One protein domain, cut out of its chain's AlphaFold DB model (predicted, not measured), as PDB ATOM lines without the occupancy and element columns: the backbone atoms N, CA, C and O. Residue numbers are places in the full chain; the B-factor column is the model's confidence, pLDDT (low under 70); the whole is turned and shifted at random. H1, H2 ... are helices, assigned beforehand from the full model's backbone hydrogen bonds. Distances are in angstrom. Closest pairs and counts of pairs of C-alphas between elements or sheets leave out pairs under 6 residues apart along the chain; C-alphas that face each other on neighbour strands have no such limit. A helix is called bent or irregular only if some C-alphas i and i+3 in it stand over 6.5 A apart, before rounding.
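AT A GLANCE: This is residues 13 to 67 of the 113 residues of the protein "DUF5069 domain-containing protein" of Verrucomicrobia bacterium (UniProt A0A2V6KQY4). Three helices that do not pack into a bundle are joined by loops: the longest, H1, has H2 running crosswise near it, and the short H3 sits off by itself, apart from both. After H1 the chain swings out in a wide loop, residues 31 to 42, and folds back to reach H2. The printed part has 55 residues with three named helices, in the order H1, H2, H3, and no named strand. The class is all helix, though only 27 of the 55 residues are in named elements. The whole is compact, with a radius of gyration of the C-alphas of 10.9 A, and its C-alphas span 27 by 27 by 20 A along the three main axes.

HOW THE PARTS SIT: H1, residues 19 to 30, touches no helix but is near H2, residues 43 to 51. These two are close but not clearly touching, with 2 pairs of C-alphas within 8 A. Their closest C-alphas are those of Leu 22 and Asp 45, 6.4 A apart. They run opposite ways at a steep tilt of 69.8 degrees, only just short of about perpendicular, and their centres are 13.1 A apart. H3, residues 62 to 67, is apart from H1, with no C-alpha of the one within 8 A of the other. H3 is apart from H2 as well, though it follows H2 in the chain. In H1, H2 and H3 every pair of backbone O of residue i and N of residue i+4 is within hydrogen-bond range.

IN THESE COORDINATES: H1 has 12 residues and is 16.8 A long from its first to its last C-alpha; it begins at Leu 19, with its C-alpha at (20.409, -89.243, -84.933), and ends at Arg 30, with its C-alpha at (6.181, -80.625, -87.063). H2 has 9 residues, from Gly 43 to Phe 51, and is 12.8 A long from first to last C-alpha. H3 has 6 residues, from Gln 62 to Met 67, and is 8.6 A long; C-alpha 67 is at (11.643, -88.548, -102.435). None of the helices is bent or irregular.

THE WHOLE: The two C-alphas farthest apart are those of Gly 36 and Met 67, 30.5 A. The first and last printed C-alphas, of Leu 13 and Met 67, are 20.4 A apart. The printed part has no cut. The link from H1 to H2 is long, with 12 residues, and its C-alphas lie 6 to 15 A from the mean of the C-alphas. The link from H2 to H3 is short, with 10 residues. The mean pLDDT of the printed part is 88.3, and residues 61 to 62, of which 62 belongs to H3, are under 70.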
ATOM      1  N   LEU A  13      20.940 -94.962 -84.048       96.88
ATOM      2  CA  LEU A  13      20.258 -95.421 -85.260       96.88
ATOM      3  C   LEU A  13      21.298 -95.544 -86.375       96.88
ATOM      4  O   LEU A  13      22.044 -94.599 -86.618       96.88
ATOM      5  N   GLY A  14      21.400 -96.717 -87.007       94.44
ATOM      6  CA  GLY A  14      22.432 -96.971 -88.022       94.44
ATOM      7  C   GLY A  14      23.870 -96.787 -87.508       94.44
ATOM      8  O   GLY A  14      24.745 -96.412 -88.273       94.44
ATOM      9  N   GLY A  15      24.106 -96.975 -86.203       96.50
ATOM     10  CA  GLY A  15      25.412 -96.766 -85.561       96.50
ATOM     11  C   GLY A  15      25.677 -95.342 -85.051       96.50
ATOM     12  O   GLY A  15      26.594 -95.155 -84.251       96.50
ATOM     13  N   TYR A  16      24.848 -94.360 -85.416       96.81
ATOM     14  CA  TYR A  16      25.036 -92.956 -85.045       96.81
ATOM     15  C   TYR A  16      24.223 -92.572 -83.809       96.81
ATOM     16  O   TYR A  16      23.000 -92.733 -83.783       96.81
ATOM     17  N   VAL A  17      24.907 -92.034 -82.796       97.44
ATOM     18  CA  VAL A  17      24.277 -91.381 -81.636       97.44
ATOM     19  C   VAL A  17      23.620 -90.067 -82.054       97.44
ATOM     20  O   VAL A  17      23.956 -89.508 -83.098       97.44
ATOM     21  N   HIS A  18      22.687 -89.559 -81.248       96.06
ATOM     22  CA  HIS A  18      21.937 -88.311 -81.481       96.06
ATOM     23  C   HIS A  18      21.041 -88.276 -82.739       96.06
ATOM     24  O   HIS A  18      20.054 -87.547 -82.751       96.06
ATOM     25  N   LEU A  19      21.281 -89.103 -83.761       95.50
ATOM     26  CA  LEU A  19      20.409 -89.243 -84.933       95.50
ATOM     27  C   LEU A  19      18.951 -89.598 -84.586       95.50
ATOM     28  O   LEU A  19      18.055 -88.880 -85.040       95.50
ATOM     29  N   PRO A  20      18.657 -90.626 -83.762       96.38
ATOM     30  CA  PRO A  20      17.272 -90.903 -83.374       96.38
ATOM     31  C   PRO A  20      16.639 -89.729 -82.609       96.38
ATOM     32  O   PRO A  20      15.467 -89.410 -82.817       96.38
ATOM     33  N   ARG A  21      17.430 -89.029 -81.785       96.38
ATOM     34  CA  ARG A  21      16.999 -87.836 -81.051       96.38
ATOM     35  C   ARG A  21      16.639 -86.682 -81.991       96.38
ATOM     36  O   ARG A  21      15.594 -86.060 -81.807       96.38
ATOM     37  N   LEU A  22      17.457 -86.413 -83.007       93.88
ATOM     38  CA  LEU A  22      17.198 -85.384 -84.019       93.88
ATOM     39  C   LEU A  22      15.916 -85.684 -84.819       93.88
ATOM     40  O   LEU A  22      15.118 -84.777 -85.062       93.88
ATOM     41  N   ILE A  23      15.674 -86.954 -85.162       92.44
ATOM     42  CA  ILE A  23      14.436 -87.395 -85.831       92.44
ATOM     43  C   ILE A  23      13.206 -87.123 -84.954       92.44
ATOM     44  O   ILE A  23      12.185 -86.643 -85.448       92.44
ATOM     45  N   ASP A  24      13.280 -87.396 -83.652       94.06
ATOM     46  CA  ASP A  24      12.160 -87.121 -82.745       94.06
ATOM     47  C   ASP A  24      11.904 -85.627 -82.589       94.06
ATOM     48  O   ASP A  24      10.749 -85.202 -82.600       94.06
ATOM     49  N   LYS A  25      12.970 -84.821 -82.505       93.50
ATOM     50  CA  LYS A  25      12.852 -83.359 -82.491       93.50
ATOM     51  C   LYS A  25      12.143 -82.862 -83.746       93.50
ATOM     52  O   LYS A  25      11.203 -82.085 -83.626       93.50
ATOM     53  N   ALA A  26      12.491 -83.397 -84.916       90.69
ATOM     54  CA  ALA A  26      11.799 -83.086 -86.166       90.69
ATOM     55  C   ALA A  26      10.308 -83.449 -86.130       90.69
ATOM     56  O   ALA A  26       9.452 -82.648 -86.510       90.69
ATOM     57  N   ARG A  27       9.968 -84.637 -85.620       89.25
ATOM     58  CA  ARG A  27       8.572 -85.091 -85.495       89.25
ATOM     59  C   ARG A  27       7.760 -84.235 -84.524       89.25
ATOM     60  O   ARG A  27       6.607 -83.930 -84.817       89.25
ATOM     61  N   LEU A  28       8.338 -83.866 -83.382       92.38
ATOM     62  CA  LEU A  28       7.689 -83.011 -82.386       92.38
ATOM     63  C   LEU A  28       7.538 -81.577 -82.897       92.38
ATOM     64  O   LEU A  28       6.463 -81.002 -82.749       92.38
ATOM     65  N   HIS A  29       8.564 -81.033 -83.558       90.81
ATOM     66  CA  HIS A  29       8.531 -79.695 -84.148       90.81
ATOM     67  C   HIS A  29       7.399 -79.576 -85.171       90.81
ATOM     68  O   HIS A  29       6.569 -78.678 -85.074       90.81
ATOM     69  N   ARG A  30       7.274 -80.558 -86.074       86.31
ATOM     70  CA  ARG A  30       6.181 -80.625 -87.063       86.31
ATOM     71  C   ARG A  30       4.780 -80.667 -86.449       86.31
ATOM     72  O   ARG A  30       3.822 -80.314 -87.124       86.31
ATOM     73  N   LYS A  31       4.651 -81.132 -85.207       90.12
ATOM     74  CA  LYS A  31       3.378 -81.184 -84.475       90.12
ATOM     75  C   LYS A  31       3.146 -79.956 -83.587       90.12
ATOM     76  O   LYS A  31       2.122 -79.908 -82.918       90.12
ATOM     77  N   GLY A  32       4.084 -79.007 -83.529       91.31
ATOM     78  CA  GLY A  32       4.041 -77.892 -82.574       91.31
ATOM     79  C   GLY A  32       4.242 -78.326 -81.116       91.31
ATOM     80  O   GLY A  32       3.812 -77.634 -80.203       91.31
ATOM     81  N   LEU A  33       4.863 -79.490 -80.888       94.00
ATOM     82  CA  LEU A  33       5.021 -80.115 -79.566       94.00
ATOM     83  C   LEU A  33       6.477 -80.141 -79.075       94.00
ATOM     84  O   LEU A  33       6.771 -80.770 -78.057       94.00
ATOM     85  N   LEU A  34       7.409 -79.515 -79.803       92.75
ATOM     86  CA  LEU A  34       8.812 -79.435 -79.394       92.75
ATOM     87  C   LEU A  34       9.013 -78.294 -78.393       92.75
ATOM     88  O   LEU A  34       9.497 -77.221 -78.733       92.75
ATOM     89  N   ASP A  35       8.622 -78.544 -77.151       91.75
ATOM     90  CA  ASP A  35       8.744 -77.579 -76.063       91.75
ATOM     91  C   ASP A  35      10.145 -77.627 -75.430       91.75
ATOM     92  O   ASP A  35      10.643 -78.713 -75.112       91.75
ATOM     93  N   GLY A  36      10.777 -76.461 -75.254       90.44
ATOM     94  CA  GLY A  36      12.029 -76.238 -74.517       90.44
ATOM     95  C   GLY A  36      13.296 -76.886 -75.091       90.44
ATOM     96  O   GLY A  36      14.202 -77.223 -74.323       90.44
ATOM     97  N   TYR A  37      13.346 -77.147 -76.397       91.25
ATOM     98  CA  TYR A  37      14.534 -77.668 -77.074       91.25
ATOM     99  C   TYR A  37      14.913 -76.776 -78.250       91.25
ATOM    100  O   TYR A  37      14.082 -76.530 -79.121       91.25
ATOM    101  N   ASP A  38      16.189 -76.404 -78.333       89.25
ATOM    102  CA  ASP A  38      16.746 -75.832 -79.557       89.25
ATOM    103  C   ASP A  38      16.633 -76.830 -80.704       89.25
ATOM    104  O   ASP A  38      16.743 -78.037 -80.475       89.25
ATOM    105  N   TYR A  39      16.462 -76.367 -81.938       89.50
ATOM    106  CA  TYR A  39      16.272 -77.250 -83.083       89.50
ATOM    107  C   TYR A  39      17.038 -76.759 -84.310       89.50
ATOM    108  O   TYR A  39      16.918 -75.595 -84.682       89.50
ATOM    109  N   LYS A  40      17.810 -77.660 -84.939       84.69
ATOM    110  CA  LYS A  40      18.601 -77.471 -86.182       84.69
ATOM    111  C   LYS A  40      19.760 -76.463 -86.116       84.69
ATOM    112  O   LYS A  40      20.805 -76.714 -86.710       84.69
ATOM    113  N   THR A  41      19.613 -75.344 -85.415       80.69
ATOM    114  CA  THR A  41      20.494 -74.171 -85.560       80.69
ATOM    115  C   THR A  41      21.712 -74.170 -84.638       80.69
ATOM    116  O   THR A  41      22.708 -73.511 -84.940       80.69
ATOM    117  N   VAL A  42      21.670 -74.921 -83.534       85.50
ATOM    118  CA  VAL A  42      22.721 -74.938 -82.503       85.50
ATOM    119  C   VAL A  42      22.982 -76.343 -81.951       85.50
ATOM    120  O   VAL A  42      22.227 -77.290 -82.186       85.50
ATOM    121  N   GLY A  43      24.083 -76.469 -81.205       89.56
ATOM    122  CA  GLY A  43      24.447 -77.681 -80.475       89.56
ATOM    123  C   GLY A  43      24.640 -78.910 -81.366       89.56
ATOM    124  O   GLY A  43      25.079 -78.822 -82.514       89.56
ATOM    125  N   PHE A  44      24.309 -80.083 -80.822       94.62
ATOM    126  CA  PHE A  44      24.537 -81.370 -81.486       94.62
ATOM    127  C   PHE A  44      23.742 -81.556 -82.787       94.62
ATOM    128  O   PHE A  44      24.207 -82.271 -83.671       94.62
ATOM    129  N   ASP A  45      22.585 -80.900 -82.944       93.25
ATOM    130  CA  ASP A  45      21.803 -80.960 -84.188       93.25
ATOM    131  C   ASP A  45      22.604 -80.396 -85.362       93.25
ATOM    132  O   ASP A  45      22.744 -81.059 -86.388       93.25
ATOM    133  N   LYS A  46      23.182 -79.200 -85.180       92.69
ATOM    134  CA  LYS A  46      23.987 -78.521 -86.200       92.69
ATOM    135  C   LYS A  46      25.189 -79.369 -86.614       92.69
ATOM    136  O   LYS A  46      25.462 -79.516 -87.802       92.69
ATOM    137  N   HIS A  47      25.899 -79.942 -85.640       93.88
ATOM    138  CA  HIS A  47      27.068 -80.783 -85.912       93.88
ATOM    139  C   HIS A  47      26.699 -82.065 -86.659       93.88
ATOM    140  O   HIS A  47      27.396 -82.443 -87.599       93.88
ATOM    141  N   LEU A  48      25.592 -82.708 -86.277       93.06
ATOM    142  CA  LEU A  48      25.138 -83.926 -86.938       93.06
ATOM    143  C   LEU A  48      24.674 -83.656 -88.377       93.06
ATOM    144  O   LEU A  48      25.059 -84.391 -89.282       93.06
ATOM    145  N   LEU A  49      23.901 -82.591 -88.604       92.06
ATOM    146  CA  LEU A  49      23.465 -82.190 -89.947       92.06
ATOM    147  C   LEU A  49      24.662 -81.873 -90.856       92.06
ATOM    148  O   LEU A  49      24.726 -82.377 -91.976       92.06
ATOM    149  N   ALA A  50      25.651 -81.131 -90.350       92.19
ATOM    150  CA  ALA A  50      26.875 -80.826 -91.090       92.19
ATOM    151  C   ALA A  50      27.688 -82.088 -91.430       92.19
ATOM    152  O   ALA A  50      28.136 -82.241 -92.566       92.19
ATOM    153  N   PHE A  51      27.838 -83.017 -90.478       93.94
ATOM    154  CA  PHE A  51      28.519 -84.295 -90.705       93.94
ATOM    155  C   PHE A  51      27.832 -85.126 -91.799       93.94
ATOM    156  O   PHE A  51      28.499 -85.649 -92.690       93.94
ATOM    157  N   LEU A  52      26.499 -85.199 -91.766       91.56
ATOM    158  CA  LEU A  52      25.700 -85.915 -92.765       91.56
ATOM    159  C   LEU A  52      25.559 -85.153 -94.092       91.56
ATOM    160  O   LEU A  52      24.982 -85.689 -95.035       91.56
ATOM    161  N   LYS A  53      26.083 -83.920 -94.174       90.19
ATOM    162  CA  LYS A  53      25.922 -83.001 -95.311       90.19
ATOM    163  C   LYS A  53      24.450 -82.770 -95.670       90.19
ATOM    164  O   LYS A  53      24.088 -82.703 -96.843       90.19
ATOM    165  N   LEU A  54      23.607 -82.674 -94.645       85.56
ATOM    166  CA  LEU A  54      22.183 -82.405 -94.780       85.56
ATOM    167  C   LEU A  54      21.903 -80.936 -94.484       85.56
ATOM    168  O   LEU A  54      22.375 -80.386 -93.489       85.56
ATOM    169  N   ASP A  55      21.089 -80.327 -95.338       80.81
ATOM    170  CA  ASP A  55      20.501 -79.023 -95.072       80.81
ATOM    171  C   ASP A  55      19.437 -79.169 -93.972       80.81
ATOM    172  O   ASP A  55      18.547 -80.022 -94.054       80.81
ATOM    173  N   GLY A  56      19.550 -78.358 -92.916       75.06
ATOM    174  CA  GLY A  56      18.630 -78.396 -91.783       75.06
ATOM    175  C   GLY A  56      17.192 -78.060 -92.170       75.06
ATOM    176  O   GLY A  56      16.263 -78.694 -91.664       75.06
ATOM    177  N   ASP A  57      16.985 -77.130 -93.094       74.12
ATOM    178  CA  ASP A  57      15.657 -76.712 -93.538       74.12
ATOM    179  C   ASP A  57      15.016 -77.773 -94.437       74.12
ATOM    180  O   ASP A  57      13.816 -78.028 -94.329       74.12
ATOM    181  N   ALA A  58      15.819 -78.496 -95.222       71.44
ATOM    182  CA  ALA A  58      15.339 -79.610 -96.044       71.44
ATOM    183  C   ALA A  58      15.073 -80.907 -95.252       71.44
ATOM    184  O   ALA A  58      14.382 -81.799 -95.749       71.44
ATOM    185  N   PHE A  59      15.612 -81.029 -94.034       71.00
ATOM    186  CA  PHE A  59      15.748 -82.289 -93.293       71.00
ATOM    187  C   PHE A  59      14.438 -83.053 -93.000       71.00
ATOM    188  O   PHE A  59      14.483 -84.267 -92.808       71.00
ATOM    189  N   ASP A  60      13.269 -82.406 -92.927       70.69
ATOM    190  CA  ASP A  60      12.081 -83.015 -92.301       70.69
ATOM    191  C   ASP A  60      10.864 -83.244 -93.214       70.69
ATOM    192  O   ASP A  60      10.282 -84.336 -93.199       70.69
ATOM    193  N   ALA A  61      10.402 -82.243 -93.958       69.12
ATOM    194  CA  ALA A  61       9.138 -82.317 -94.694       69.12
ATOM    195  C   ALA A  61       9.342 -82.322 -96.205       69.12
ATOM    196  O   ALA A  61       8.811 -83.200 -96.890       69.12
ATOM    197  N   GLN A  62      10.139 -81.383 -96.714       69.50
ATOM    198  CA  GLN A  62      10.332 -81.231 -98.152       69.50
ATOM    199  C   GLN A  62      11.078 -82.426 -98.747       69.50
ATOM    200  O   GLN A  62      10.685 -82.919 -99.801       69.50
ATOM    201  N   TRP A  63      12.086 -82.951 -98.041       76.81
ATOM    202  CA  TRP A  63      12.838 -84.114 -98.504       76.81
ATOM    203  C   TRP A  63      11.963 -85.357 -98.662       76.81
ATOM    204  O   TRP A  63      11.957 -85.970 -99.725       76.81
ATOM    205  N   ASN A  64      11.177 -85.708 -97.639       80.06
ATOM    206  CA  ASN A  64      10.328 -86.902 -97.686       80.06
ATOM    207  C   ASN A  64       9.311 -86.818 -98.828       80.06
ATOM    208  O   ASN A  64       9.170 -87.771 -99.592       80.06
ATOM    209  N   GLN A  65       8.655 -85.664 -98.992       82.69
ATOM    210  CA  GLN A  65       7.706 -85.467-100.086       82.69
ATOM    211  C   GLN A  65       8.398 -85.525-101.453       82.69
ATOM    212  O   GLN A  65       7.882 -86.158-102.371       82.69
ATOM    213  N   ALA A  66       9.576 -84.909-101.587       85.19
ATOM    214  CA  ALA A  66      10.352 -84.939-102.821       85.19
ATOM    215  C   ALA A  66      10.797 -86.362-103.187       85.19
ATOM    216  O   ALA A  66      10.741 -86.735-104.355       85.19
ATOM    217  N   MET A  67      11.214 -87.166-102.208       88.88
ATOM    218  CA  MET A  67      11.643 -88.548-102.435       88.88
ATOM    219  C   MET A  67      10.480 -89.457-102.829       88.88
ATOM    220  O   MET A  67      10.613 -90.203-103.792       88.88
TER     221      MET A  67